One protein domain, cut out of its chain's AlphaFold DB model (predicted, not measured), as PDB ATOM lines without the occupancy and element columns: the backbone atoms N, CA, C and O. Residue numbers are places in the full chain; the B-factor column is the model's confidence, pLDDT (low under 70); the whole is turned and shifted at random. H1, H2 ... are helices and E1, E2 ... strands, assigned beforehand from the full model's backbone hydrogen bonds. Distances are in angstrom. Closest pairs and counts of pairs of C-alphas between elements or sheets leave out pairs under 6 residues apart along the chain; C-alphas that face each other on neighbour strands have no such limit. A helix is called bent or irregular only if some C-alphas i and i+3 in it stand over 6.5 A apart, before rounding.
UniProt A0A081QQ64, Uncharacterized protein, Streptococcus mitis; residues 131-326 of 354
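This is residues 131 to 326 of the 354 residues of an uncharacterized protein of Streptococcus mitis (UniProt A0A081QQ64). Two groups of parts lie at opposite ends of the longest axis, with the helical hairpin of H8 and H9 and the short H4 between them. At one end H1, H2 and H10 pack together; at the other H5 packs on strand E3 of the hairpin E3 and E4, and H7 crosses H5 and packs on H3. The printed part has 196 residues, with ten named helices and four named strands in the order H1 E1 E2 H2 H3 H4 H5 E3 E4 H6 H7 H8 H9 H10; the class is mostly helix, with 95 of the 111 residues in named elements held by helices, and both sheets, E1 - E2 and E3 - E4, are antiparallel. It is compact, with a radius of gyration of the C-alphas of 17.2 A and spans of 51 by 40 by 31 A.

Look first at the hairpin of E3, residues 231 to 235, and E4, residues 241 to 245, where N 232 and O 244 are 2.9 A apart, within hydrogen-bond range. H5, residues 222 to 229, has Asp 226 closest to E3, its C-alpha 5.7 A from that of Met 232. H7, residues 257 to 271, touches H5 at a steep tilt of 56 degrees, closest at C-alphas 224 and 260, 5.6 A apart. With residues 266 to 271 alone, H7 touches H3, residues 171 to 178, closest at C-alphas 270 and 174, 4.7 A apart. H6, residues 247 to 252, is close to H5 but not clearly touching, 7.1 A between C-alphas 252 and 227; it is irregular, with C-alphas 248 and 251 8.0 A apart. Next find the helical hairpin of H8, residues 283 to 288, and H9, residues 301 to 311, closest at C-alphas 287 and 302, 4.6 A apart. H4, residues 207 to 210, only just touches H8, with 3 pairs of C-alphas within 8 A, the closest 209 and 284 at 5.3 A. H10, residues 315 to 326, touches H2, residues 156 to 168, with residues 316 to 321 alone, closest at C-alphas 320 and 158, 5.2 A apart. With residues 320 to 325 alone it touches H1, residues 131 to 142, closest at C-alphas 324 and 134, 6.0 A apart. H1 and H2 touch only at their ends, 4.9 A between C-alphas 142 and 158. In the hairpin of E1, residues 146 to 148, and E2, residues 151 to 153, N 146 and O 153 are 2.7 A apart, within hydrogen-bond range. Every O i to N i+4 pair is within hydrogen-bond range in H2, H3, H5, H7 and H9, against 7 of 8 in H1, 5 of 8 in H10, 0 of 2 in H6, with 1 of 3 O i to N i+3 pairs, and 0 of 2 in H8, with 3 of 3; H4 is too short for such a pair.

Find C-alpha 131 at (19.654, -21.727, 2.418); from there H1 runs 15.0 A. H7 runs 21.1 A from C-alpha 257 at (57.258, -38.356, 16.909), H2 18.2 A, H9 15.3 A, E3 13.5 A and E4 13.7 A. H10 runs 16.3 A to C-alpha 326 at (31.929, -21.636, 2.539).

The C-alphas farthest apart, of Ile 132 and Asp 247, are 53.4 A apart. The printed part has no cut. The links H3 to H4, H4 to H5, H7 to H8 and H8 to H9 are long. Mean pLDDT of the printed part is 95.8, and no printed residue is under 70.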
ATOM      1  N   GLY A 131      20.071 -20.320   2.409       95.38
ATOM      2  CA  GLY A 131      19.654 -21.727   2.418       95.38
ATOM      3  C   GLY A 131      19.102 -22.217   1.073       95.38
ATOM      4  O   GLY A 131      19.412 -23.324   0.644       95.38
ATOM      5  N   ILE A 132      18.336 -21.387   0.356       96.62
ATOM      6  CA  ILE A 132      17.878 -21.719  -1.004       96.62
ATOM      7  C   ILE A 132      19.076 -21.849  -1.947       96.62
ATOM      8  O   ILE A 132      19.158 -22.804  -2.718       96.62
ATOM      9  N   LEU A 133      20.023 -20.913  -1.877       95.56
ATOM     10  CA  LEU A 133      21.222 -20.973  -2.702       95.56
ATOM     11  C   LEU A 133      22.094 -22.191  -2.367       95.56
ATOM     12  O   LEU A 133      22.602 -22.821  -3.290       95.56
ATOM     13  N   ALA A 134      22.217 -22.548  -1.086       95.38
ATOM     14  CA  ALA A 134      22.873 -23.777  -0.635       95.38
ATOM     15  C   ALA A 134      22.312 -25.001  -1.359       95.38
ATOM     16  O   ALA A 134      23.048 -25.734  -2.012       95.38
ATOM     17  N   ALA A 135      20.985 -25.158  -1.324       95.69
ATOM     18  CA  ALA A 135      20.303 -26.267  -1.975       95.69
ATOM     19  C   ALA A 135      20.527 -26.266  -3.496       95.69
ATOM     20  O   ALA A 135      20.742 -27.321  -4.087       95.69
ATOM     21  N   ILE A 136      20.524 -25.092  -4.139       96.00
ATOM     22  CA  ILE A 136      20.821 -24.966  -5.575       96.00
ATOM     23  C   ILE A 136      22.248 -25.441  -5.881       96.00
ATOM     24  O   ILE A 136      22.446 -26.197  -6.833       96.00
ATOM     25  N   VAL A 137      23.238 -25.021  -5.087       96.19
ATOM     26  CA  VAL A 137      24.641 -25.432  -5.255       96.19
ATOM     27  C   VAL A 137      24.796 -26.934  -5.012       96.19
ATOM     28  O   VAL A 137      25.395 -27.623  -5.839       96.19
ATOM     29  N   ASP A 138      24.216 -27.460  -3.937       95.06
ATOM     30  CA  ASP A 138      24.316 -28.876  -3.584       95.06
ATOM     31  C   ASP A 138      23.692 -29.770  -4.663       95.06
ATOM     32  O   ASP A 138      24.314 -30.735  -5.107       95.06
ATOM     33  N   ILE A 139      22.498 -29.418  -5.152       95.00
ATOM     34  CA  ILE A 139      21.769 -30.217  -6.144       95.00
ATOM     35  C   ILE A 139      22.402 -30.095  -7.536       95.00
ATOM     36  O   ILE A 139      22.625 -31.108  -8.195       95.00
ATOM     37  N   LEU A 140      22.670 -28.873  -8.012       95.81
ATOM     38  CA  LEU A 140      23.075 -28.653  -9.407       95.81
ATOM     39  C   LEU A 140      24.584 -28.756  -9.627       95.81
ATOM     40  O   LEU A 140      25.007 -29.108 -10.729       95.81
ATOM     41  N   LEU A 141      25.400 -28.404  -8.629       97.12
ATOM     42  CA  LEU A 141      26.853 -28.297  -8.786       97.12
ATOM     43  C   LEU A 141      27.602 -29.431  -8.088       97.12
ATOM     44  O   LEU A 141      28.554 -29.953  -8.668       97.12
ATOM     45  N   ILE A 142      27.200 -29.825  -6.879       96.81
ATOM     46  CA  ILE A 142      27.867 -30.911  -6.149       96.81
ATOM     47  C   ILE A 142      27.341 -32.273  -6.604       96.81
ATOM     48  O   ILE A 142      28.156 -33.099  -7.016       96.81
ATOM     49  N   GLY A 143      26.020 -32.486  -6.612       95.38
ATOM     50  CA  GLY A 143      25.365 -33.727  -7.053       95.38
ATOM     51  C   GLY A 143      25.741 -34.952  -6.211       95.38
ATOM     52  O   GLY A 143      26.666 -34.899  -5.412       95.38
ATOM     53  N   ILE A 144      25.043 -36.074  -6.380       95.12
ATOM     54  CA  ILE A 144      25.360 -37.337  -5.687       95.12
ATOM     55  C   ILE A 144      26.595 -37.984  -6.346       95.12
ATOM     56  O   ILE A 144      26.702 -37.936  -7.573       95.12
ATOM     57  N   PRO A 145      27.550 -38.548  -5.577       94.38
ATOM     58  CA  PRO A 145      28.669 -39.276  -6.149       94.38
ATOM     59  C   PRO A 145      28.196 -40.640  -6.674       94.38
ATOM     60  O   PRO A 145      27.488 -41.373  -5.991       94.38
ATOM     61  N   GLU A 146      28.604 -40.981  -7.890       92.38
ATOM     62  CA  GLU A 146      28.232 -42.203  -8.596       92.38
ATOM     63  C   GLU A 146      29.464 -42.854  -9.225       92.38
ATOM     64  O   GLU A 146      30.297 -42.208  -9.879       92.38
ATOM     65  N   LYS A 147      29.590 -44.170  -9.051       89.25
ATOM     66  CA  LYS A 147      30.656 -44.952  -9.682       89.25
ATOM     67  C   LYS A 147      30.352 -45.149 -11.162       89.25
ATOM     68  O   LYS A 147      29.359 -45.771 -11.528       89.25
ATOM     69  N   THR A 148      31.258 -44.696 -12.020       88.25
ATOM     70  CA  THR A 148      31.190 -44.904 -13.472       88.25
ATOM     71  C   THR A 148      32.378 -45.751 -13.947       88.25
ATOM     72  O   THR A 148      33.373 -45.870 -13.226       88.25
ATOM     73  N   PRO A 149      32.353 -46.301 -15.178       85.75
ATOM     74  CA  PRO A 149      33.524 -46.961 -15.764       85.75
ATOM     75  C   PRO A 149      34.775 -46.070 -15.833       85.75
ATOM     76  O   PRO A 149      35.887 -46.583 -15.871       85.75
ATOM     77  N   ASN A 150      34.595 -44.744 -15.816       82.00
ATOM     78  CA  ASN A 150      35.669 -43.749 -15.844       82.00
ATOM     79  C   ASN A 150      36.022 -43.220 -14.439       82.00
ATOM     80  O   ASN A 150      36.583 -42.131 -14.312       82.00
ATOM     81  N   GLY A 151      35.651 -43.952 -13.384       85.31
ATOM     82  CA  GLY A 151      35.859 -43.566 -11.991       85.31
ATOM     83  C   GLY A 151      34.645 -42.885 -11.358       85.31
ATOM     84  O   GLY A 151      33.538 -42.893 -11.901       85.31
ATOM     85  N   LEU A 152      34.851 -42.317 -10.173       91.12
ATOM     86  CA  LEU A 152      33.802 -41.667  -9.392       91.12
ATOM     87  C   LEU A 152      33.462 -40.287  -9.978       91.12
ATOM     88  O   LEU A 152      34.358 -39.461 -10.178       91.12
ATOM     89  N   LYS A 153      32.180 -40.033 -10.251       92.62
ATOM     90  CA  LYS A 153      31.672 -38.764 -10.796       92.62
ATOM     91  C   LYS A 153      30.543 -38.216  -9.936       92.62
ATOM     92  O   LYS A 153      29.884 -38.969  -9.244       92.62
ATOM     93  N   GLY A 154      30.328 -36.909  -9.981       93.44
ATOM     94  CA  GLY A 154      29.173 -36.242  -9.381       93.44
ATOM     95  C   GLY A 154      28.711 -35.085 -10.265       93.44
ATOM     96  O   GLY A 154      28.805 -35.152 -11.494       93.44
ATOM     97  N   GLY A 155      28.258 -33.997  -9.650       96.38
ATOM     98  CA  GLY A 155      27.974 -32.736 -10.328       96.38
ATOM     99  C   GLY A 155      29.223 -32.011 -10.870       96.38
ATOM    100  O   GLY A 155      30.365 -32.390 -10.594       96.38
ATOM    101  N   PRO A 156      29.040 -30.940 -11.664       97.38
ATOM    102  CA  PRO A 156      30.137 -30.204 -12.296       97.38
ATOM    103  C   PRO A 156      31.217 -29.691 -11.330       97.38
ATOM    104  O   PRO A 156      32.403 -29.780 -11.640       97.38
ATOM    105  N   LEU A 157      30.828 -29.170 -10.161       96.81
ATOM    106  CA  LEU A 157      31.765 -28.634  -9.170       96.81
ATOM    107  C   LEU A 157      32.512 -29.749  -8.437       96.81
ATOM    108  O   LEU A 157      33.722 -29.642  -8.265       96.81
ATOM    109  N   SER A 158      31.833 -30.830  -8.042       96.81
ATOM    110  CA  SER A 158      32.513 -31.961  -7.394       96.81
ATOM    111  C   SER A 158      33.481 -32.663  -8.352       96.81
ATOM    112  O   SER A 158      34.590 -33.022  -7.955       96.81
ATOM    113  N   ASN A 159      33.125 -32.760  -9.638       96.69
ATOM    114  CA  ASN A 159      34.036 -33.226 -10.685       96.69
ATOM    115  C   ASN A 159      35.246 -32.298 -10.834       96.69
ATOM    116  O   ASN A 159      36.370 -32.784 -10.857       96.69
ATOM    117  N   TYR A 160      35.040 -30.978 -10.864       97.25
ATOM    118  CA  TYR A 160      36.137 -30.010 -10.939       97.25
ATOM    119  C   TYR A 160      37.115 -30.140  -9.761       97.25
ATOM    120  O   TYR A 160      38.329 -30.166  -9.962       97.25
ATOM    121  N   VAL A 161      36.601 -30.262  -8.532       97.06
ATOM    122  CA  VAL A 161      37.432 -30.461  -7.333       97.06
ATOM    123  C   VAL A 161      38.204 -31.775  -7.424       97.06
ATOM    124  O   VAL A 161      39.407 -31.800  -7.168       97.06
ATOM    125  N   ARG A 162      37.550 -32.867  -7.831       95.50
ATOM    126  CA  ARG A 162      38.215 -34.166  -7.993       95.50
ATOM    127  C   ARG A 162      39.295 -34.135  -9.070       95.50
ATOM    128  O   ARG A 162      40.391 -34.631  -8.829       95.50
ATOM    129  N   ASP A 163      39.029 -33.507 -10.211       95.75
ATOM    130  CA  ASP A 163      40.005 -33.339 -11.289       95.75
ATOM    131  C   ASP A 163      41.207 -32.499 -10.824       95.75
ATOM    132  O   ASP A 163      42.350 -32.832 -11.143       95.75
ATOM    133  N   TRP A 164      40.982 -31.472  -9.995       97.25
ATOM    134  CA  TRP A 164      42.060 -30.715  -9.354       97.25
ATOM    135  C   TRP A 164      42.929 -31.602  -8.451       97.25
ATOM    136  O   TRP A 164      44.157 -31.547  -8.541       97.25
ATOM    137  N   PHE A 165      42.324 -32.461  -7.621       96.31
ATOM    138  CA  PHE A 165      43.069 -33.417  -6.792       96.31
ATOM    139  C   PHE A 165      43.854 -34.419  -7.644       96.31
ATOM    140  O   PHE A 165      45.036 -34.629  -7.383       96.31
ATOM    141  N   ASN A 166      43.241 -34.976  -8.688       94.38
ATOM    142  CA  ASN A 166      43.889 -35.918  -9.604       94.38
ATOM    143  C   ASN A 166      45.068 -35.278 -10.352       94.38
ATOM    144  O   ASN A 166      46.111 -35.904 -10.518       94.38
ATOM    145  N   GLN A 167      44.942 -34.012 -10.762       95.94
ATOM    146  CA  GLN A 167      46.042 -33.264 -11.369       95.94
ATOM    147  C   GLN A 167      47.155 -32.971 -10.354       95.94
ATOM    148  O   GLN A 167      48.339 -33.032 -10.686       95.94
ATOM    149  N   ARG A 168      46.788 -32.630  -9.114       96.44
ATOM    150  CA  ARG A 168      47.740 -32.274  -8.058       96.44
ATOM    151  C   ARG A 168      48.483 -33.482  -7.487       96.44
ATOM    152  O   ARG A 168      49.617 -33.316  -7.019       96.44
ATOM    153  N   PHE A 169      47.842 -34.647  -7.511       95.31
ATOM    154  CA  PHE A 169      48.320 -35.930  -7.004       95.31
ATOM    155  C   PHE A 169      48.084 -37.033  -8.054       95.31
ATOM    156  O   PHE A 169      47.161 -37.840  -7.900       95.31
ATOM    157  N   PRO A 170      48.907 -37.071  -9.122       94.19
ATOM    158  CA  PRO A 170      48.752 -38.041 -10.201       94.19
ATOM    159  C   PRO A 170      48.859 -39.482  -9.699       94.19
ATOM    160  O   PRO A 170      49.712 -39.788  -8.864       94.19
ATOM    161  N   GLU A 171      48.034 -40.370 -10.254       90.94
ATOM    162  CA  GLU A 171      47.938 -41.780  -9.850       90.94
ATOM    163  C   GLU A 171      49.299 -42.486  -9.865       90.94
ATOM    164  O   GLU A 171      49.705 -43.044  -8.852       90.94
ATOM    165  N   GLU A 172      50.073 -42.355 -10.949       93.50
ATOM    166  CA  GLU A 172      51.396 -42.990 -11.071       93.50
ATOM    167  C   GLU A 172      52.366 -42.559  -9.949       93.50
ATOM    168  O   GLU A 172      53.146 -43.360  -9.427       93.50
ATOM    169  N   GLU A 173      52.334 -41.284  -9.553       95.06
ATOM    170  CA  GLU A 173      53.167 -40.786  -8.456       95.06
ATOM    171  C   GLU A 173      52.671 -41.286  -7.100       95.06
ATOM    172  O   GLU A 173      53.486 -41.632  -6.239       95.06
ATOM    173  N   MET A 174      51.351 -41.325  -6.899       95.94
ATOM    174  CA  MET A 174      50.759 -41.798  -5.649       95.94
ATOM    175  C   MET A 174      50.958 -43.301  -5.477       95.94
ATOM    176  O   MET A 174      51.281 -43.728  -4.375       95.94
ATOM    177  N   GLU A 175      50.907 -44.095  -6.547       93.81
ATOM    178  CA  GLU A 175      51.241 -45.520  -6.525       93.81
ATOM    179  C   GLU A 175      52.715 -45.760  -6.180       93.81
ATOM    180  O   GLU A 175      53.040 -46.610  -5.341       93.81
ATOM    181  N   LYS A 176      53.638 -44.990  -6.776       95.56
ATOM    182  CA  LYS A 176      55.064 -45.041  -6.406       95.56
ATOM    183  C   LYS A 176      55.256 -44.695  -4.931       95.56
ATOM    184  O   LYS A 176      56.005 -45.377  -4.229       95.56
ATOM    185  N   LEU A 177      54.558 -43.665  -4.449       95.69
ATOM    186  CA  LEU A 177      54.608 -43.255  -3.052       95.69
ATOM    187  C   LEU A 177      54.019 -44.327  -2.130       95.69
ATOM    188  O   LEU A 177      54.675 -44.685  -1.155       95.69
ATOM    189  N   ALA A 178      52.858 -44.898  -2.454       93.19
ATOM    190  CA  ALA A 178      52.181 -45.953  -1.699       93.19
ATOM    191  C   ALA A 178      53.041 -47.219  -1.561       93.19
ATOM    192  O   ALA A 178      52.936 -47.944  -0.573       93.19
ATOM    193  N   ASN A 179      53.913 -47.488  -2.536       93.50
ATOM    194  CA  ASN A 179      54.837 -48.624  -2.521       93.50
ATOM    195  C   ASN A 179      56.189 -48.320  -1.851       93.50
ATOM    196  O   ASN A 179      56.983 -49.233  -1.619       93.50
ATOM    197  N   SER A 180      56.455 -47.063  -1.497       95.06
ATOM    198  CA  SER A 180      57.686 -46.667  -0.814       95.06
ATOM    199  C   SER A 180      57.631 -46.954   0.692       95.06
ATOM    200  O   SER A 180      56.597 -46.810   1.337       95.06
ATOM    201  N   LYS A 181      58.771 -47.303   1.303       94.00
ATOM    202  CA  LYS A 181      58.842 -47.571   2.755       94.00
ATOM    203  C   LYS A 181      58.432 -46.376   3.624       94.00
ATOM    204  O   LYS A 181      57.980 -46.575   4.747       94.00
ATOM    205  N   VAL A 182      58.586 -45.154   3.114       94.62
ATOM    206  CA  VAL A 182      58.287 -43.918   3.853       94.62
ATOM    207  C   VAL A 182      56.786 -43.659   4.022       94.62
ATOM    208  O   VAL A 182      56.427 -42.875   4.891       94.62
ATOM    209  N   SER A 183      55.922 -44.320   3.242       95.75
ATOM    210  CA  SER A 183      54.455 -44.235   3.359       95.75
ATOM    211  C   SER A 183      53.823 -45.461   4.024       95.75
ATOM    212  O   SER A 183      52.646 -45.431   4.378       95.75
ATOM    213  N   LYS A 184      54.572 -46.561   4.179       96.88
ATOM    214  CA  LYS A 184      54.055 -47.796   4.774       96.88
ATOM    215  C   LYS A 184      53.894 -47.626   6.283       96.88
ATOM    216  O   LYS A 184      54.870 -47.391   6.991       96.88
ATOM    217  N   VAL A 185      52.668 -47.825   6.758       97.75
ATOM    218  CA  VAL A 185      52.253 -47.716   8.165       97.75
ATOM    219  C   VAL A 185      51.752 -49.068   8.697       97.75
ATOM    220  O   VAL A 185      51.399 -49.951   7.901       97.75
ATOM    221  N   PRO A 186      51.754 -49.288  10.025       97.44
ATOM    222  CA  PRO A 186      51.329 -50.558  10.615       97.44
ATOM    223  C   PRO A 186      49.815 -50.795  10.578       97.44
ATOM    224  O   PRO A 186      49.388 -51.943  10.642       97.44
ATOM    225  N   PHE A 187      49.010 -49.743  10.436       97.00
ATOM    226  CA  PHE A 187      47.549 -49.819  10.470       97.00
ATOM    227  C   PHE A 187      46.879 -50.019   9.095       97.00
ATOM    228  O   PHE A 187      45.654 -49.987   9.003       97.00
ATOM    229  N   ASP A 188      47.676 -50.257   8.049       96.50
ATOM    230  CA  ASP A 188      47.264 -50.396   6.639       96.50
ATOM    231  C   ASP A 188      47.011 -51.873   6.249       96.50
ATOM    232  O   ASP A 188      47.472 -52.378   5.223       96.50
ATOM    233  N   ALA A 189      46.355 -52.631   7.136       96.00
ATOM    234  CA  ALA A 189      45.989 -54.019   6.864       96.00
ATOM    235  C   ALA A 189      44.705 -54.069   6.025       96.00
ATOM    236  O   ALA A 189      43.659 -53.593   6.456       96.00
ATOM    237  N   GLN A 190      44.758 -54.697   4.850       94.75
ATOM    238  CA  GLN A 190      43.602 -54.768   3.945       94.75
ATOM    239  C   GLN A 190      42.631 -55.910   4.272       94.75
ATOM    240  O   GLN A 190      41.523 -55.943   3.745       94.75
ATOM    241  N   ASP A 191      43.030 -56.862   5.114       96.31
ATOM    242  CA  ASP A 191      42.209 -57.989   5.552       96.31
ATOM    243  C   ASP A 191      42.744 -58.593   6.863       96.31
ATOM    244  O   ASP A 191      43.724 -58.127   7.448       96.31
ATOM    245  N   ASN A 192      42.081 -59.651   7.335       96.88
ATOM    246  CA  ASN A 192      42.381 -60.299   8.609       96.88
ATOM    247  C   ASN A 192      43.507 -61.355   8.559       96.88
ATOM    248  O   ASN A 192      43.743 -62.018   9.564       96.88
ATOM    249  N   ARG A 193      44.230 -61.548   7.442       94.81
ATOM    250  CA  ARG A 193      45.315 -62.559   7.368       94.81
ATOM    251  C   ARG A 193      46.463 -62.282   8.338       94.81
ATOM    252  O   ARG A 193      47.202 -63.195   8.701       94.81
ATOM    253  N   HIS A 194      46.629 -61.022   8.725       92.19
ATOM    254  CA  HIS A 194      47.719 -60.557   9.579       92.19
ATOM    255  C   HIS A 194      47.229 -59.922  10.887       92.19
ATOM    256  O   HIS A 194      48.034 -59.335  11.608       92.19
ATOM    257  N   THR A 195      45.936 -60.039  11.202       94.94
ATOM    258  CA  THR A 195      45.363 -59.575  12.470       94.94
ATOM    259  C   THR A 195      45.320 -60.724  13.480       94.94
ATOM    260  O   THR A 195      45.120 -61.885  13.125       94.94
ATOM    261  N   LYS A 196      45.523 -60.418  14.765       95.31
ATOM    262  CA  LYS A 196      45.337 -61.379  15.871       95.31
ATOM    263  C   LYS A 196      43.875 -61.458  16.281       95.31
ATOM    264  O   LYS A 196      43.354 -62.528  16.581       95.31
ATOM    265  N   VAL A 197      43.227 -60.300  16.312       96.50
ATOM    266  CA  VAL A 197      41.803 -60.149  16.582       96.50
ATOM    267  C   VAL A 197      41.124 -59.833  15.260       96.50
ATOM    268  O   VAL A 197      41.452 -58.836  14.616       96.50
ATOM    269  N   ASN A 198      40.172 -60.678  14.869       97.00
ATOM    270  CA  ASN A 198      39.389 -60.456  13.662       97.00
ATOM    271  C   ASN A 198      38.586 -59.145  13.776       97.00
ATOM    272  O   ASN A 198      37.909 -58.918  14.783       97.00
ATOM    273  N   VAL A 199      38.694 -58.303  12.749       97.88
ATOM    274  CA  VAL A 199      37.973 -57.037  12.576       97.88
ATOM    275  C   VAL A 199      36.857 -57.275  11.559       97.88
ATOM    276  O   VAL A 199      37.134 -57.592  10.395       97.88
ATOM    277  N   ASN A 200      35.597 -57.145  11.984       98.00
ATOM    278  CA  ASN A 200      34.449 -57.409  11.120       98.00
ATOM    279  C   ASN A 200      34.367 -56.396   9.960       98.00
ATOM    280  O   ASN A 200      34.409 -55.184  10.164       98.00
ATOM    281  N   GLY A 201      34.243 -56.899   8.729       96.31
ATOM    282  CA  GLY A 201      34.133 -56.070   7.525       96.31
ATOM    283  C   GLY A 201      35.457 -55.524   6.981       96.31
ATOM    284  O   GLY A 201      35.442 -54.825   5.965       96.31
ATOM    285  N   LEU A 202      36.594 -55.859   7.603       97.75
ATOM    286  CA  LEU A 202      37.918 -55.480   7.110       97.75
ATOM    287  C   LEU A 202      38.181 -56.094   5.728       97.75
ATOM    288  O   LEU A 202      38.192 -57.314   5.562       97.75
ATOM    289  N   SER A 203      38.365 -55.224   4.741       96.62
ATOM    290  CA  SER A 203      38.567 -55.562   3.331       96.62
ATOM    291  C   SER A 203      39.288 -54.419   2.615       96.62
ATOM    292  O   SER A 203      39.321 -53.292   3.117       96.62
ATOM    293  N   ALA A 204      39.776 -54.664   1.395       94.06
ATOM    294  CA  ALA A 204      40.375 -53.623   0.558       94.06
ATOM    295  C   ALA A 204      39.449 -52.404   0.362       94.06
ATOM    296  O   ALA A 204      39.938 -51.283   0.275       94.06
ATOM    297  N   TYR A 205      38.127 -52.603   0.387       94.06
ATOM    298  CA  TYR A 205      37.146 -51.523   0.257       94.06
ATOM    299  C   TYR A 205      36.913 -50.726   1.539       94.06
ATOM    300  O   TYR A 205      36.591 -49.552   1.450       94.06
ATOM    301  N   TYR A 206      37.042 -51.344   2.715       97.19
ATOM    302  CA  TYR A 206      36.612 -50.735   3.981       97.19
ATOM    303  C   TYR A 206      37.750 -50.465   4.965       97.19
ATOM    304  O   TYR A 206      37.524 -49.757   5.938       97.19
ATOM    305  N   HIS A 207      38.963 -50.985   4.750       97.38
ATOM    306  CA  HIS A 207      40.054 -50.846   5.721       97.38
ATOM    307  C   HIS A 207      40.334 -49.393   6.117       97.38
ATOM    308  O   HIS A 207      40.506 -49.133   7.302       97.38
ATOM    309  N   ARG A 208      40.260 -48.443   5.177       97.69
ATOM    310  CA  ARG A 208      40.438 -47.013   5.467       97.69
ATOM    311  C   ARG A 208      39.312 -46.413   6.309       97.69
ATOM    312  O   ARG A 208      39.563 -45.542   7.127       97.69
ATOM    313  N   LEU A 209      38.076 -46.883   6.145       98.19
ATOM    314  CA  LEU A 209      36.966 -46.458   7.002       98.19
ATOM    315  C   LEU A 209      37.081 -47.064   8.407       98.19
ATOM    316  O   LEU A 209      36.801 -46.389   9.393       98.19
ATOM    317  N   LEU A 210      37.460 -48.345   8.498       98.38
ATOM    318  CA  LEU A 210      37.479 -49.073   9.769       98.38
ATOM    319  C   LEU A 210      38.730 -48.780  10.603       98.38
ATOM    320  O   LEU A 210      38.657 -48.836  11.826       98.38
ATOM    321  N   SER A 211      39.872 -48.506   9.974       98.12
ATOM    322  CA  SER A 211      41.142 -48.196  10.636       98.12
ATOM    323  C   SER A 211      41.280 -46.689  10.831       98.12
ATOM    324  O   SER A 211      41.434 -45.928   9.877       98.12
ATOM    325  N   LEU A 212      41.246 -46.251  12.094       98.44
ATOM    326  CA  LEU A 212      41.199 -44.830  12.460       98.44
ATOM    327  C   LEU A 212      42.467 -44.064  12.063       98.44
ATOM    328  O   LEU A 212      42.460 -42.835  12.033       98.44
ATOM    329  N   GLY A 213      43.549 -44.774  11.729       98.19
ATOM    330  CA  GLY A 213      44.763 -44.183  11.180       98.19
ATOM    331  C   GLY A 213      44.576 -43.530   9.805       98.19
ATOM    332  O   GLY A 213      45.357 -42.643   9.469       98.19
ATOM    333  N   HIS A 214      43.545 -43.902   9.034       98.31
ATOM    334  CA  HIS A 214      43.233 -43.269   7.741       98.31
ATOM    335  C   HIS A 214      42.245 -42.094   7.863       98.31
ATOM    336  O   HIS A 214      42.007 -41.396   6.881       98.31
ATOM    337  N   ASP A 215      41.676 -41.829   9.041       98.44
ATOM    338  CA  ASP A 215      40.798 -40.671   9.229       98.44
ATOM    339  C   ASP A 215      41.606 -39.359   9.149       98.44
ATOM    340  O   ASP A 215      42.591 -39.225   9.880       98.44
ATOM    341  N   PRO A 216      41.210 -38.363   8.332       97.56
ATOM    342  CA  PRO A 216      41.979 -37.126   8.158       97.56
ATOM    343  C   PRO A 216      42.264 -36.332   9.444       97.56
ATOM    344  O   PRO A 216      43.243 -35.586   9.488       97.56
ATOM    345  N   LEU A 217      41.432 -36.470  10.485       97.25
ATOM    346  CA  LEU A 217      41.641 -35.824  11.783       97.25
ATOM    347  C   LEU A 217      42.181 -36.806  12.816       97.25
ATOM    348  O   LEU A 217      43.209 -36.539  13.442       97.25
ATOM    349  N   LEU A 218      41.519 -37.952  12.997       98.12
ATOM    350  CA  LEU A 218      41.921 -38.907  14.029       98.12
ATOM    351  C   LEU A 218      43.261 -39.563  13.704       98.12
ATOM    352  O   LEU A 218      44.016 -39.853  14.626       98.12
ATOM    353  N   GLY A 219      43.618 -39.732  12.431       98.00
ATOM    354  CA  GLY A 219      44.904 -40.295  12.029       98.00
ATOM    355  C   GLY A 219      46.102 -39.435  12.449       98.00
ATOM    356  O   GLY A 219      47.165 -39.981  12.738       98.00
ATOM    357  N   LEU A 220      45.936 -38.117  12.620       98.06
ATOM    358  CA  LEU A 220      46.989 -37.241  13.162       98.06
ATOM    359  C   LEU A 220      47.293 -37.500  14.646       98.06
ATOM    360  O   LEU A 220      48.341 -37.086  15.135       98.06
ATOM    361  N   VAL A 221      46.398 -38.189  15.358       98.06
ATOM    362  CA  VAL A 221      46.570 -38.551  16.770       98.06
ATOM    363  C   VAL A 221      46.716 -40.064  16.913       98.06
ATOM    364  O   VAL A 221      47.769 -40.555  17.314       98.06
ATOM    365  N   ILE A 222      45.674 -40.811  16.547       98.50
ATOM    366  CA  ILE A 222      45.589 -42.270  16.648       98.50
ATOM    367  C   ILE A 222      46.535 -42.935  15.651       98.50
ATOM    368  O   ILE A 222      47.285 -43.816  16.050       98.50
ATOM    369  N   GLY A 223      46.566 -42.486  14.394       98.25
ATOM    370  CA  GLY A 223      47.474 -43.030  13.375       98.25
ATOM    371  C   GLY A 223      48.948 -42.821  13.735       98.25
ATOM    372  O   GLY A 223      49.739 -43.761  13.693       98.25
ATOM    373  N   VAL A 224      49.306 -41.631  14.226       98.56
ATOM    374  CA  VAL A 224      50.653 -41.348  14.759       98.56
ATOM    375  C   VAL A 224      50.978 -42.252  15.953       98.56
ATOM    376  O   VAL A 224      52.058 -42.840  16.006       98.56
ATOM    377  N   CYS A 225      50.042 -42.423  16.892       98.38
ATOM    378  CA  CYS A 225      50.208 -43.343  18.020       98.38
ATOM    379  C   CYS A 225      50.378 -44.800  17.558       98.38
ATOM    380  O   CYS A 225      51.231 -45.518  18.084       98.38
ATOM    381  N   ASP A 226      49.617 -45.239  16.562       98.44
ATOM    382  CA  ASP A 226      49.703 -46.572  15.972       98.44
ATOM    383  C   ASP A 226      51.045 -46.784  15.253       98.44
ATOM    384  O   ASP A 226      51.664 -47.835  15.427       98.44
ATOM    385  N   ILE A 227      51.566 -45.774  14.542       98.56
ATOM    386  CA  ILE A 227      52.914 -45.785  13.947       98.56
ATOM    387  C   ILE A 227      53.985 -45.958  15.026       98.56
ATOM    388  O   ILE A 227      54.855 -46.813  14.877       98.56
ATOM    389  N   LEU A 228      53.923 -45.192  16.119       98.12
ATOM    390  CA  LEU A 228      54.912 -45.268  17.202       98.12
ATOM    391  C   LEU A 228      54.906 -46.636  17.903       98.12
ATOM    392  O   LEU A 228      55.950 -47.146  18.312       98.12
ATOM    393  N   ASN A 229      53.728 -47.248  18.029       97.31
ATOM    394  CA  ASN A 229      53.540 -48.481  18.791       97.31
ATOM    395  C   ASN A 229      53.478 -49.754  17.929       97.31
ATOM    396  O   ASN A 229      53.373 -50.848  18.483       97.31
ATOM    397  N   GLY A 230      53.530 -49.641  16.596       97.12
ATOM    398  CA  GLY A 230      53.360 -50.782  15.687       97.12
ATOM    399  C   GLY A 230      51.968 -51.417  15.782       97.12
ATOM    400  O   GLY A 230      51.837 -52.643  15.730       97.12
ATOM    401  N   LYS A 231      50.937 -50.599  16.001       97.94
ATOM    402  CA  LYS A 231      49.556 -51.043  16.219       97.94
ATOM    403  C   LYS A 231      48.644 -50.686  15.051       97.94
ATOM    404  O   LYS A 231      49.020 -49.953  14.145       97.94
ATOM    405  N   MET A 232      47.445 -51.249  15.100       98.25
ATOM    406  CA  MET A 232      46.306 -50.877  14.281       98.25
ATOM    407  C   MET A 232      45.086 -50.732  15.183       98.25
ATOM    408  O   MET A 232      44.679 -51.703  15.832       98.25
ATOM    409  N   THR A 233      44.518 -49.532  15.214       98.69
ATOM    410  CA  THR A 233      43.311 -49.200  15.966       98.69
ATOM    411  C   THR A 233      42.124 -49.047  15.019       98.69
ATOM    412  O   THR A 233      42.123 -48.216  14.114       98.69
ATOM    413  N   THR A 234      41.099 -49.868  15.233       98.69
ATOM    414  CA  THR A 234      39.930 -49.992  14.355       98.69
ATOM    415  C   THR A 234      38.618 -49.842  15.115       98.69
ATOM    416  O   THR A 234      38.549 -50.199  16.294       98.69
ATOM    417  N   ILE A 235      37.583 -49.370  14.420       98.69
ATOM    418  CA  ILE A 235      36.174 -49.544  14.786       98.69
ATOM    419  C   ILE A 235      35.538 -50.351  13.663       98.69
ATOM    420  O   ILE A 235      35.390 -49.860  12.543       98.69
ATOM    421  N   ASP A 236      35.220 -51.609  13.943       97.94
ATOM    422  CA  ASP A 236      34.695 -52.513  12.927       97.94
ATOM    423  C   ASP A 236      33.239 -52.189  12.546       97.94
ATOM    424  O   ASP A 236      32.601 -51.325  13.155       97.94
ATOM    425  N   LYS A 237      32.691 -52.876  11.534       97.62
ATOM    426  CA  LYS A 237      31.327 -52.595  11.045       97.62
ATOM    427  C   LYS A 237      30.226 -52.734  12.104       97.62
ATOM    428  O   LYS A 237      29.158 -52.153  11.932       97.62
ATOM    429  N   THR A 238      30.494 -53.471  13.182       97.38
ATOM    430  CA  THR A 238      29.571 -53.719  14.302       97.38
ATOM    431  C   THR A 238      29.790 -52.765  15.481       97.38
ATOM    432  O   THR A 238      29.174 -52.922  16.532       97.38
ATOM    433  N   GLY A 239      30.689 -51.785  15.337       97.62
ATOM    434  CA  GLY A 239      31.020 -50.814  16.380       97.62
ATOM    435  C   GLY A 239      32.029 -51.314  17.410       97.62
ATOM    436  O   GLY A 239      32.278 -50.641  18.411       97.62
ATOM    437  N   LYS A 240      32.650 -52.477  17.189       98.31
ATOM    438  CA  LYS A 240      33.660 -53.002  18.104       98.31
ATOM    439  C   LYS A 240      34.984 -52.272  17.902       98.31
ATOM    440  O   LYS A 240      35.565 -52.298  16.819       98.31
ATOM    441  N   ILE A 241      35.495 -51.689  18.984       98.38
ATOM    442  CA  ILE A 241      36.811 -51.049  19.007       98.38
ATOM    443  C   ILE A 241      37.890 -52.100  19.278       98.38
ATOM    444  O   ILE A 241      37.820 -52.844  20.259       98.38
ATOM    445  N   VAL A 242      38.912 -52.149  18.427       97.81
ATOM    446  CA  VAL A 242      40.062 -53.050  18.583       97.81
ATOM    447  C   VAL A 242      41.348 -52.286  18.307       97.81
ATOM    448  O   VAL A 242      41.539 -51.796  17.201       97.81
ATOM    449  N   SER A 243      42.257 -52.254  19.285       97.94
ATOM    450  CA  SER A 243      43.651 -51.845  19.088       97.94
ATOM    451  C   SER A 243      44.554 -53.054  19.290       97.94
ATOM    452  O   SER A 243      44.565 -53.656  20.367       97.94
ATOM    453  N   GLN A 244      45.283 -53.446  18.249       97.94
ATOM    454  CA  GLN A 244      46.103 -54.656  18.259       97.94
ATOM    455  C   GLN A 244      47.484 -54.412  17.660       97.94
ATOM    456  O   GLN A 244      47.656 -53.571  16.784       97.94
ATOM    457  N   PHE A 245      48.478 -55.148  18.155       97.44
ATOM    458  CA  PHE A 245      49.840 -55.104  17.629       97.44
ATOM    459  C   PHE A 245      49.948 -55.906  16.330       97.44
ATOM    460  O   PHE A 245      49.427 -57.021  16.251       97.44
ATOM    461  N   MET A 246      50.656 -55.354  15.347       96.69
ATOM    462  CA  MET A 246      50.741 -55.906  13.998       96.69
ATOM    463  C   MET A 246      52.120 -56.520  13.738       96.69
ATOM    464  O   MET A 246      53.026 -55.853  13.239       96.69
ATOM    465  N   ASP A 247      52.274 -57.812  14.057       92.31
ATOM    466  CA  ASP A 247      53.572 -58.515  13.997       92.31
ATOM    467  C   ASP A 247      54.222 -58.453  12.603       92.31
ATOM    468  O   ASP A 247      55.431 -58.283  12.481       92.31
ATOM    469  N   ASN A 248      53.423 -58.541  11.535       91.44
ATOM    470  CA  ASN A 248      53.930 -58.530  10.157       91.44
ATOM    471  C   ASN A 248      54.292 -57.125   9.644       91.44
ATOM    472  O   ASN A 248      54.755 -56.991   8.514       91.44
ATOM    473  N   TYR A 249      54.068 -56.086  10.453       90.94
ATOM    474  CA  TYR A 249      54.284 -54.684  10.095       90.94
ATOM    475  C   TYR A 249      55.218 -53.960  11.071       90.94
ATOM    476  O   TYR A 249      55.266 -52.730  11.103       90.94
ATOM    477  N   THR A 250      55.990 -54.703  11.869       83.81
ATOM    478  CA  THR A 250      56.891 -54.127  12.880       83.81
ATOM    479  C   THR A 250      57.986 -53.231  12.309       83.81
ATOM    480  O   THR A 250      58.506 -52.378  13.024       83.81
ATOM    481  N   ASP A 251      58.340 -53.407  11.036       90.31
ATOM    482  CA  ASP A 251      59.316 -52.595  10.304       90.31
ATOM    483  C   ASP A 251      58.736 -51.267   9.786       90.31
ATOM    484  O   ASP A 251      59.473 -50.430   9.269       90.31
ATOM    485  N   ARG A 252      57.425 -51.048   9.946       94.19
ATOM    486  CA  ARG A 252      56.713 -49.835   9.511       94.19
ATOM    487  C   ARG A 252      56.581 -48.774  10.603       94.19
ATOM    488  O   ARG A 252      56.068 -47.686  10.338       94.19
ATOM    489  N   LYS A 253      57.047 -49.068  11.818       95.19
ATOM    490  CA  LYS A 253      57.025 -48.130  12.946       95.19
ATOM    491  C   LYS A 253      58.036 -46.998  12.779       95.19
ATOM    492  O   LYS A 253      59.013 -47.136  12.049       95.19
ATOM    493  N   GLU A 254      57.827 -45.920  13.518       96.88
ATOM    494  CA  GLU A 254      58.834 -44.881  13.746       96.88
ATOM    495  C   GLU A 254      59.087 -44.747  15.245       96.88
ATOM    496  O   GLU A 254      58.209 -45.043  16.048       96.88
ATOM    497  N   SER A 255      60.300 -44.356  15.639       93.88
ATOM    498  CA  SER A 255      60.632 -44.141  17.063       93.88
ATOM    499  C   SER A 255      60.556 -42.670  17.476       93.88
ATOM    500  O   SER A 255      60.407 -42.373  18.657       93.88
ATOM    501  N   ASP A 256      60.660 -41.760  16.509       96.69
ATOM    502  CA  ASP A 256      60.542 -40.320  16.709       96.69
ATOM    503  C   ASP A 256      59.138 -39.835  16.327       96.69
ATOM    504  O   ASP A 256      58.563 -40.267  15.325       96.69
ATOM    505  N   ILE A 257      58.594 -38.912  17.120       97.38
ATOM    506  CA  ILE A 257      57.258 -38.356  16.909       97.38
ATOM    507  C   ILE A 257      57.188 -37.512  15.634       97.38
ATOM    508  O   ILE A 257      56.192 -37.594  14.917       97.38
ATOM    509  N   PHE A 258      58.237 -36.756  15.295       97.94
ATOM    510  CA  PHE A 258      58.240 -35.969  14.060       97.94
ATOM    511  C   PHE A 258      58.328 -36.873  12.830       97.94
ATOM    512  O   PHE A 258      57.597 -36.654  11.864       97.94
ATOM    513  N   ALA A 259      59.141 -37.931  12.887       97.69
ATOM    514  CA  ALA A 259      59.166 -38.970  11.860       97.69
ATOM    515  C   ALA A 259      57.802 -39.669  11.702       97.69
ATOM    516  O   ALA A 259      57.343 -39.864  10.576       97.69
ATOM    517  N   ALA A 260      57.116 -39.988  12.805       98.25
ATOM    518  CA  ALA A 260      55.782 -40.590  12.772       98.25
ATOM    519  C   ALA A 260      54.729 -39.654  12.152       98.25
ATOM    520  O   ALA A 260      53.955 -40.088  11.301       98.25
ATOM    521  N   ILE A 261      54.740 -38.364  12.510       98.38
ATOM    522  CA  ILE A 261      53.869 -37.343  11.904       98.38
ATOM    523  C   ILE A 261      54.158 -37.208  10.403       98.38
ATOM    524  O   ILE A 261      53.232 -37.207   9.592       98.38
ATOM    525  N   ALA A 262      55.432 -37.135  10.006       98.19
ATOM    526  CA  ALA A 262      55.811 -37.044   8.598       98.19
ATOM    527  C   ALA A 262      55.348 -38.279   7.808       98.19
ATOM    528  O   ALA A 262      54.753 -38.134   6.739       98.19
ATOM    529  N   LYS A 263      55.551 -39.483   8.355       98.31
ATOM    530  CA  LYS A 263      55.065 -40.739   7.771       98.31
ATOM    531  C   LYS A 263      53.539 -40.756   7.644       98.31
ATOM    532  O   LYS A 263      53.044 -41.130   6.586       98.31
ATOM    533  N   GLN A 264      52.802 -40.299   8.658       98.44
ATOM    534  CA  GLN A 264      51.339 -40.186   8.613       98.44
ATOM    535  C   GLN A 264      50.870 -39.264   7.477       98.44
ATOM    536  O   GLN A 264      49.984 -39.626   6.707       98.44
ATOM    537  N   ILE A 265      51.491 -38.090   7.327       98.12
ATOM    538  CA  ILE A 265      51.163 -37.135   6.255       98.12
ATOM    539  C   ILE A 265      51.475 -37.730   4.875       98.12
ATOM    540  O   ILE A 265      50.691 -37.581   3.937       98.12
ATOM    541  N   ILE A 266      52.613 -38.417   4.738       97.69
ATOM    542  CA  ILE A 266      53.001 -39.091   3.495       97.69
ATOM    543  C   ILE A 266      52.019 -40.220   3.157       97.69
ATOM    544  O   ILE A 266      51.642 -40.362   1.994       97.69
ATOM    545  N   HIS A 267      51.589 -40.992   4.156       97.88
ATOM    546  CA  HIS A 267      50.614 -42.065   3.993       97.88
ATOM    547  C   HIS A 267      49.250 -41.530   3.538       97.88
ATOM    548  O   HIS A 267      48.716 -42.001   2.534       97.88
ATOM    549  N   PHE A 268      48.739 -40.471   4.182       97.62
ATOM    550  CA  PHE A 268      47.534 -39.783   3.709       97.62
ATOM    551  C   PHE A 268      47.675 -39.348   2.259       97.62
ATOM    552  O   PHE A 268      46.807 -39.645   1.447       97.62
ATOM    553  N   LYS A 269      48.790 -38.694   1.914       96.19
ATOM    554  CA  LYS A 269      49.035 -38.227   0.550       96.19
ATOM    555  C   LYS A 269      48.909 -39.358  -0.476       96.19
ATOM    556  O   LYS A 269      48.279 -39.137  -1.503       96.19
ATOM    557  N   SER A 270      49.467 -40.540  -0.204       94.88
ATOM    558  CA  SER A 270      49.355 -41.687  -1.118       94.88
ATOM    559  C   SER A 270      47.942 -42.262  -1.246       94.88
ATOM    560  O   SER A 270      47.653 -42.902  -2.251       94.88
ATOM    561  N   ASP A 271      47.066 -42.028  -0.268       94.50
ATOM    562  CA  ASP A 271      45.708 -42.579  -0.240       94.50
ATOM    563  C   ASP A 271      44.630 -41.638  -0.817       94.50
ATOM    564  O   ASP A 271      43.542 -42.109  -1.161       94.50
ATOM    565  N   ILE A 272      44.910 -40.331  -0.957       91.31
ATOM    566  CA  ILE A 272      43.922 -39.299  -1.346       91.31
ATOM    567  C   ILE A 272      43.209 -39.613  -2.668       91.31
ATOM    568  O   ILE A 272      41.986 -39.519  -2.720       91.31
ATOM    569  N   THR A 273      43.945 -39.961  -3.729       91.12
ATOM    570  CA  THR A 273      43.392 -40.170  -5.085       91.12
ATOM    571  C   THR A 273      43.178 -41.642  -5.437       91.12
ATOM    572  O   THR A 273      42.988 -41.986  -6.601       91.12
ATOM    573  N   THR A 274      43.188 -42.533  -4.442       86.69
ATOM    574  CA  THR A 274      42.898 -43.955  -4.671       86.69
ATOM    575  C   THR A 274      41.413 -44.188  -4.964       86.69
ATOM    576  O   THR A 274      40.559 -43.360  -4.650       86.69
ATOM    577  N   SER A 275      41.082 -45.346  -5.544       82.81
ATOM    578  CA  SER A 275      39.699 -45.701  -5.913       82.81
ATOM    579  C   SER A 275      38.710 -45.686  -4.740       82.81
ATOM    580  O   SER A 275      37.544 -45.355  -4.928       82.81
ATOM    581  N   MET A 276      39.185 -46.023  -3.538       88.50
ATOM    582  CA  MET A 276      38.481 -45.857  -2.267       88.50
ATOM    583  C   MET A 276      39.268 -44.853  -1.431       88.50
ATOM    584  O   MET A 276      40.072 -45.265  -0.598       88.50
ATOM    585  N   GLY A 277      39.106 -43.557  -1.700       92.56
ATOM    586  CA  GLY A 277      39.876 -42.500  -1.043       92.56
ATOM    587  C   GLY A 277      39.753 -42.494   0.487       92.56
ATOM    588  O   GLY A 277      39.017 -43.282   1.093       92.56
ATOM    589  N   LEU A 278      40.478 -41.580   1.133       97.38
ATOM    590  CA  LEU A 278      40.350 -41.371   2.579       97.38
ATOM    591  C   LEU A 278      38.879 -41.103   2.957       97.38
ATOM    592  O   LEU A 278      38.169 -40.451   2.187       97.38
ATOM    593  N   PRO A 279      38.400 -41.581   4.117       97.81
ATOM    594  CA  PRO A 279      37.061 -41.251   4.589       97.81
ATOM    595  C   PRO A 279      36.921 -39.744   4.849       97.81
ATOM    596  O   PRO A 279      37.911 -39.030   5.039       97.81
ATOM    597  N   ALA A 280      35.682 -39.251   4.895       97.56
ATOM    598  CA  ALA A 280      35.437 -37.911   5.416       97.56
ATOM    599  C   ALA A 280      35.921 -37.815   6.882       97.56
ATOM    600  O   ALA A 280      35.918 -38.823   7.598       97.56
ATOM    601  N   PRO A 281      36.337 -36.628   7.358       97.56
ATOM    602  CA  PRO A 281      36.775 -36.461   8.738       97.56
ATOM    603  C   PRO A 281      35.737 -36.972   9.743       97.56
ATOM    604  O   PRO A 281      34.561 -36.622   9.652       97.56
ATOM    605  N   LEU A 282      36.182 -37.768  10.717       98.12
ATOM    606  CA  LEU A 282      35.373 -38.392  11.772       98.12
ATOM    607  C   LEU A 282      34.354 -39.439  11.294       98.12
ATOM    608  O   LEU A 282      33.604 -39.974  12.111       98.12
ATOM    609  N   MET A 283      34.329 -39.784  10.004       98.25
ATOM    610  CA  MET A 283      33.332 -40.698   9.439       98.25
ATOM    611  C   MET A 283      33.403 -42.100  10.059       98.25
ATOM    612  O   MET A 283      32.368 -42.717  10.301       98.25
ATOM    613  N   GLY A 284      34.603 -42.584  10.399       97.38
ATOM    614  CA  GLY A 284      34.781 -43.892  11.042       97.38
ATOM    615  C   GLY A 284      34.123 -44.004  12.428       97.38
ATOM    616  O   GLY A 284      33.756 -45.102  12.845       97.38
ATOM    617  N   LEU A 285      33.900 -42.883  13.133       98.50
ATOM    618  CA  LEU A 285      33.228 -42.883  14.441       98.50
ATOM    619  C   LEU A 285      31.748 -43.265  14.344       98.50
ATOM    620  O   LEU A 285      31.191 -43.777  15.315       98.50
ATOM    621  N   PHE A 286      31.117 -43.074  13.182       98.38
ATOM    622  CA  PHE A 286      29.716 -43.444  12.975       98.38
ATOM    623  C   PHE A 286      29.483 -44.954  13.062       98.38
ATOM    624  O   PHE A 286      28.363 -45.366  13.350       98.38
ATOM    625  N   ASN A 287      30.528 -45.783  12.948       98.25
ATOM    626  CA  ASN A 287      30.422 -47.211  13.245       98.25
ATOM    627  C   ASN A 287      30.023 -47.490  14.706       98.25
ATOM    628  O   ASN A 287      29.567 -48.585  15.000       98.25
ATOM    629  N   LEU A 288      30.132 -46.530  15.630       98.44
ATOM    630  CA  LEU A 288      29.624 -46.678  17.000       98.44
ATOM    631  C   LEU A 288      28.095 -46.521  17.094       98.44
ATOM    632  O   LEU A 288      27.494 -46.930  18.087       98.44
ATOM    633  N   LEU A 289      27.449 -45.941  16.078       98.00
ATOM    634  CA  LEU A 289      26.017 -45.632  16.070       98.00
ATOM    635  C   LEU A 289      25.201 -46.797  15.488       98.00
ATOM    636  O   LEU A 289      24.581 -46.698  14.432       98.00
ATOM    637  N   GLN A 290      25.200 -47.916  16.213       97.44
ATOM    638  CA  GLN A 290      24.526 -49.177  15.855       97.44
ATOM    639  C   GLN A 290      23.010 -49.155  16.147       97.44
ATOM    640  O   GLN A 290      22.430 -50.138  16.603       97.44
ATOM    641  N   PHE A 291      22.361 -48.007  15.952       96.44
ATOM    642  CA  PHE A 291      20.931 -47.813  16.185       96.44
ATOM    643  C   PHE A 291      20.310 -46.977  15.065       96.44
ATOM    644  O   PHE A 291      21.008 -46.301  14.309       96.44
ATOM    645  N   GLY A 292      18.983 -47.020  14.975       94.62
ATOM    646  CA  GLY A 292      18.214 -46.417  13.890       94.62
ATOM    647  C   GLY A 292      17.421 -47.471  13.126       94.62
ATOM    648  O   GLY A 292      17.736 -48.655  13.189       94.62
ATOM    649  N   LYS A 293      16.356 -47.018  12.468       95.75
ATOM    650  CA  LYS A 293      15.559 -47.777  11.504       95.75
ATOM    651  C   LYS A 293      15.261 -46.841  10.343       95.75
ATOM    652  O   LYS A 293      14.276 -46.103  10.379       95.75
ATOM    653  N   ILE A 294      16.218 -46.732   9.429       94.31
ATOM    654  CA  ILE A 294      16.224 -45.723   8.370       94.31
ATOM    655  C   ILE A 294      16.001 -46.411   7.024       94.31
ATOM    656  O   ILE A 294      16.700 -47.364   6.684       94.31
ATOM    657  N   GLY A 295      15.051 -45.884   6.245       90.38
ATOM    658  CA  GLY A 295      14.715 -46.401   4.918       90.38
ATOM    659  C   GLY A 295      13.985 -47.746   4.951       90.38
ATOM    660  O   GLY A 295      13.595 -48.236   6.007       90.38
ATOM    661  N   ASP A 296      13.806 -48.335   3.770       90.94
ATOM    662  CA  ASP A 296      13.056 -49.588   3.599       90.94
ATOM    663  C   ASP A 296      13.804 -50.818   4.139       90.94
ATOM    664  O   ASP A 296      13.202 -51.862   4.386       90.94
ATOM    665  N   GLU A 297      15.118 -50.696   4.337       91.75
ATOM    666  CA  GLU A 297      15.985 -51.759   4.851       91.75
ATOM    667  C   GLU A 297      16.167 -51.710   6.380       91.75
ATOM    668  O   GLU A 297      16.956 -52.485   6.916       91.75
ATOM    669  N   ASP A 298      15.452 -50.825   7.094       94.69
ATOM    670  CA  ASP A 298      15.556 -50.651   8.556       94.69
ATOM    671  C   ASP A 298      17.015 -50.443   9.033       94.69
ATOM    672  O   ASP A 298      17.393 -50.838  10.139       94.69
ATOM    673  N   GLN A 299      17.842 -49.788   8.210       96.12
ATOM    674  CA  GLN A 299      19.279 -49.638   8.448       96.12
ATOM    675  C   GLN A 299      19.573 -48.755   9.668       96.12
ATOM    676  O   GLN A 299      18.906 -47.748   9.937       96.12
ATOM    677  N   THR A 300      20.631 -49.116  10.388       97.88
ATOM    678  CA  THR A 300      21.241 -48.284  11.428       97.88
ATOM    679  C   THR A 300      21.997 -47.105  10.817       97.88
ATOM    680  O   THR A 300      22.366 -47.105   9.641       97.88
ATOM    681  N   ILE A 301      22.299 -46.094  11.634       97.69
ATOM    682  CA  ILE A 301      23.131 -44.961  11.203       97.69
ATOM    683  C   ILE A 301      24.507 -45.444  10.711       97.69
ATOM    684  O   ILE A 301      25.002 -44.955   9.695       97.69
ATOM    685  N   ALA A 302      25.113 -46.420  11.397       97.88
ATOM    686  CA  ALA A 302      26.389 -47.008  10.992       97.88
ATOM    687  C   ALA A 302      26.330 -47.617   9.580       97.88
ATOM    688  O   ALA A 302      27.217 -47.362   8.768       97.88
ATOM    689  N   GLU A 303      25.285 -48.383   9.267       97.88
ATOM    690  CA  GLU A 303      25.116 -49.022   7.955       97.88
ATOM    691  C   GLU A 303      24.915 -47.997   6.836       97.88
ATOM    692  O   GLU A 303      25.552 -48.116   5.788       97.88
ATOM    693  N   ILE A 304      24.128 -46.944   7.085       97.44
ATOM    694  CA  ILE A 304      23.954 -45.837   6.135       97.44
ATOM    695  C   ILE A 304      25.304 -45.187   5.815       97.44
ATOM    696  O   ILE A 304      25.657 -45.038   4.647       97.44
ATOM    697  N   VAL A 305      26.100 -44.842   6.833       97.50
ATOM    698  CA  VAL A 305      27.402 -44.187   6.624       97.50
ATOM    699  C   VAL A 305      28.407 -45.124   5.949       97.50
ATOM    700  O   VAL A 305      29.159 -44.690   5.076       97.50
ATOM    701  N   GLN A 306      28.402 -46.418   6.281       97.38
ATOM    702  CA  GLN A 306      29.206 -47.418   5.571       97.38
ATOM    703  C   GLN A 306      28.828 -47.493   4.086       97.38
ATOM    704  O   GLN A 306      29.722 -47.551   3.238       97.38
ATOM    705  N   GLY A 307      27.529 -47.451   3.772       96.12
ATOM    706  CA  GLY A 307      27.014 -47.371   2.407       96.12
ATOM    707  C   GLY A 307      27.466 -46.096   1.698       96.12
ATOM    708  O   GLY A 307      28.024 -46.171   0.609       96.12
ATOM    709  N   MET A 308      27.343 -44.934   2.344       96.31
ATOM    710  CA  MET A 308      27.822 -43.659   1.800       96.31
ATOM    711  C   MET A 308      29.320 -43.704   1.471       96.31
ATOM    712  O   MET A 308      29.724 -43.326   0.373       96.31
ATOM    713  N   TYR A 309      30.164 -44.205   2.380       97.44
ATOM    714  CA  TYR A 309      31.596 -44.340   2.092       97.44
ATOM    715  C   TYR A 309      31.830 -45.237   0.874       97.44
ATOM    716  O   TYR A 309      32.603 -44.891  -0.021       97.44
ATOM    717  N   TYR A 310      31.127 -46.371   0.818       95.44
ATOM    718  CA  TYR A 310      31.220 -47.290  -0.304       95.44
ATOM    719  C   TYR A 310      30.797 -46.637  -1.621       95.44
ATOM    720  O   TYR A 310      31.476 -46.859  -2.616       95.44
ATOM    721  N   GLU A 311      29.750 -45.813  -1.642       94.75
ATOM    722  CA  GLU A 311      29.274 -45.104  -2.839       94.75
ATOM    723  C   GLU A 311      30.134 -43.892  -3.240       94.75
ATOM    724  O   GLU A 311      29.913 -43.296  -4.291       94.75
ATOM    725  N   GLY A 312      31.179 -43.563  -2.473       94.75
ATOM    726  CA  GLY A 312      32.155 -42.540  -2.852       94.75
ATOM    727  C   GLY A 312      31.994 -41.198  -2.142       94.75
ATOM    728  O   GLY A 312      32.538 -40.191  -2.599       94.75
ATOM    729  N   TYR A 313      31.312 -41.166  -0.996       96.50
ATOM    730  CA  TYR A 313      31.377 -40.035  -0.064       96.50
ATOM    731  C   TYR A 313      32.732 -40.029   0.677       96.50
ATOM    732  O   TYR A 313      32.816 -40.227   1.888       96.50
ATOM    733  N   ASP A 314      33.809 -39.846  -0.088       95.94
ATOM    734  CA  ASP A 314      35.198 -39.788   0.369       95.94
ATOM    735  C   ASP A 314      35.623 -38.357   0.765       95.94
ATOM    736  O   ASP A 314      34.859 -37.393   0.680       95.94
ATOM    737  N   PHE A 315      36.874 -38.196   1.196       97.25
ATOM    738  CA  PHE A 315      37.452 -36.912   1.597       97.25
ATOM    739  C   PHE A 315      37.420 -35.840   0.490       97.25
ATOM    740  O   PHE A 315      37.236 -34.651   0.774       97.25
ATOM    741  N   ILE A 316      37.587 -36.231  -0.777       96.69
ATOM    742  CA  ILE A 316      37.531 -35.297  -1.912       96.69
ATOM    743  C   ILE A 316      36.091 -34.805  -2.104       96.69
ATOM    744  O   ILE A 316      35.855 -33.611  -2.318       96.69
ATOM    745  N   TYR A 317      35.115 -35.703  -1.985       96.25
ATOM    746  CA  TYR A 317      33.707 -35.339  -2.049       96.25
ATOM    747  C   TYR A 317      33.293 -34.465  -0.852       96.25
ATOM    748  O   TYR A 317      32.670 -33.424  -1.051       96.25
ATOM    749  N   PHE A 318      33.751 -34.783   0.364       96.62
ATOM    750  CA  PHE A 318      33.610 -33.912   1.539       96.62
ATOM    751  C   PHE A 318      34.174 -32.504   1.283       96.62
ATOM    752  O   PHE A 318      33.513 -31.505   1.564       96.62
ATOM    753  N   SER A 319      35.363 -32.413   0.679       96.81
ATOM    754  CA  SER A 319      35.980 -31.131   0.312       96.81
ATOM    755  C   SER A 319      35.130 -30.348  -0.695       96.81
ATOM    756  O   SER A 319      35.075 -29.123  -0.636       96.81
ATOM    757  N   SER A 320      34.433 -31.050  -1.592       96.06
ATOM    758  CA  SER A 320      33.498 -30.445  -2.546       96.06
ATOM    759  C   SER A 320      32.255 -29.892  -1.843       96.06
ATOM    760  O   SER A 320      31.867 -28.755  -2.097       96.06
ATOM    761  N   MET A 321      31.668 -30.654  -0.911       95.50
ATOM    762  CA  MET A 321      30.523 -30.211  -0.102       95.50
ATOM    763  C   MET A 321      30.858 -28.997   0.772       95.50
ATOM    764  O   MET A 321      30.054 -28.073   0.894       95.50
ATOM    765  N   ALA A 322      32.075 -28.945   1.321       95.94
ATOM    766  CA  ALA A 322      32.532 -27.820   2.132       95.94
ATOM    767  C   ALA A 322      32.515 -26.482   1.365       95.94
ATOM    768  O   ALA A 322      32.344 -25.429   1.979       95.94
ATOM    769  N   ILE A 323      32.639 -26.495   0.029       94.44
ATOM    770  CA  ILE A 323      32.552 -25.278  -0.796       94.44
ATOM    771  C   ILE A 323      31.169 -24.635  -0.696       94.44
ATOM    772  O   ILE A 323      31.087 -23.416  -0.565       94.44
ATOM    773  N   SER A 324      30.097 -25.433  -0.693       93.88
ATOM    774  CA  SER A 324      28.731 -24.930  -0.501       93.88
ATOM    775  C   SER A 324      28.607 -24.205   0.838       93.88
ATOM    776  O   SER A 324      28.200 -23.045   0.891       93.88
ATOM    777  N   THR A 325      29.111 -24.822   1.912       93.56
ATOM    778  CA  THR A 325      29.148 -24.210   3.250       93.56
ATOM    779  C   THR A 325      29.946 -22.901   3.272       93.56
ATOM    780  O   THR A 325      29.480 -21.908   3.827       93.56
ATOM    781  N   MET A 326      31.117 -22.857   2.628       94.50
ATOM    782  CA  MET A 326      31.929 -21.636   2.539       94.50
ATOM    783  C   MET A 326      31.218 -20.508   1.777       94.50
ATOM    784  O   MET A 326      31.291 -19.353   2.192       94.50
TER     785      MET A 326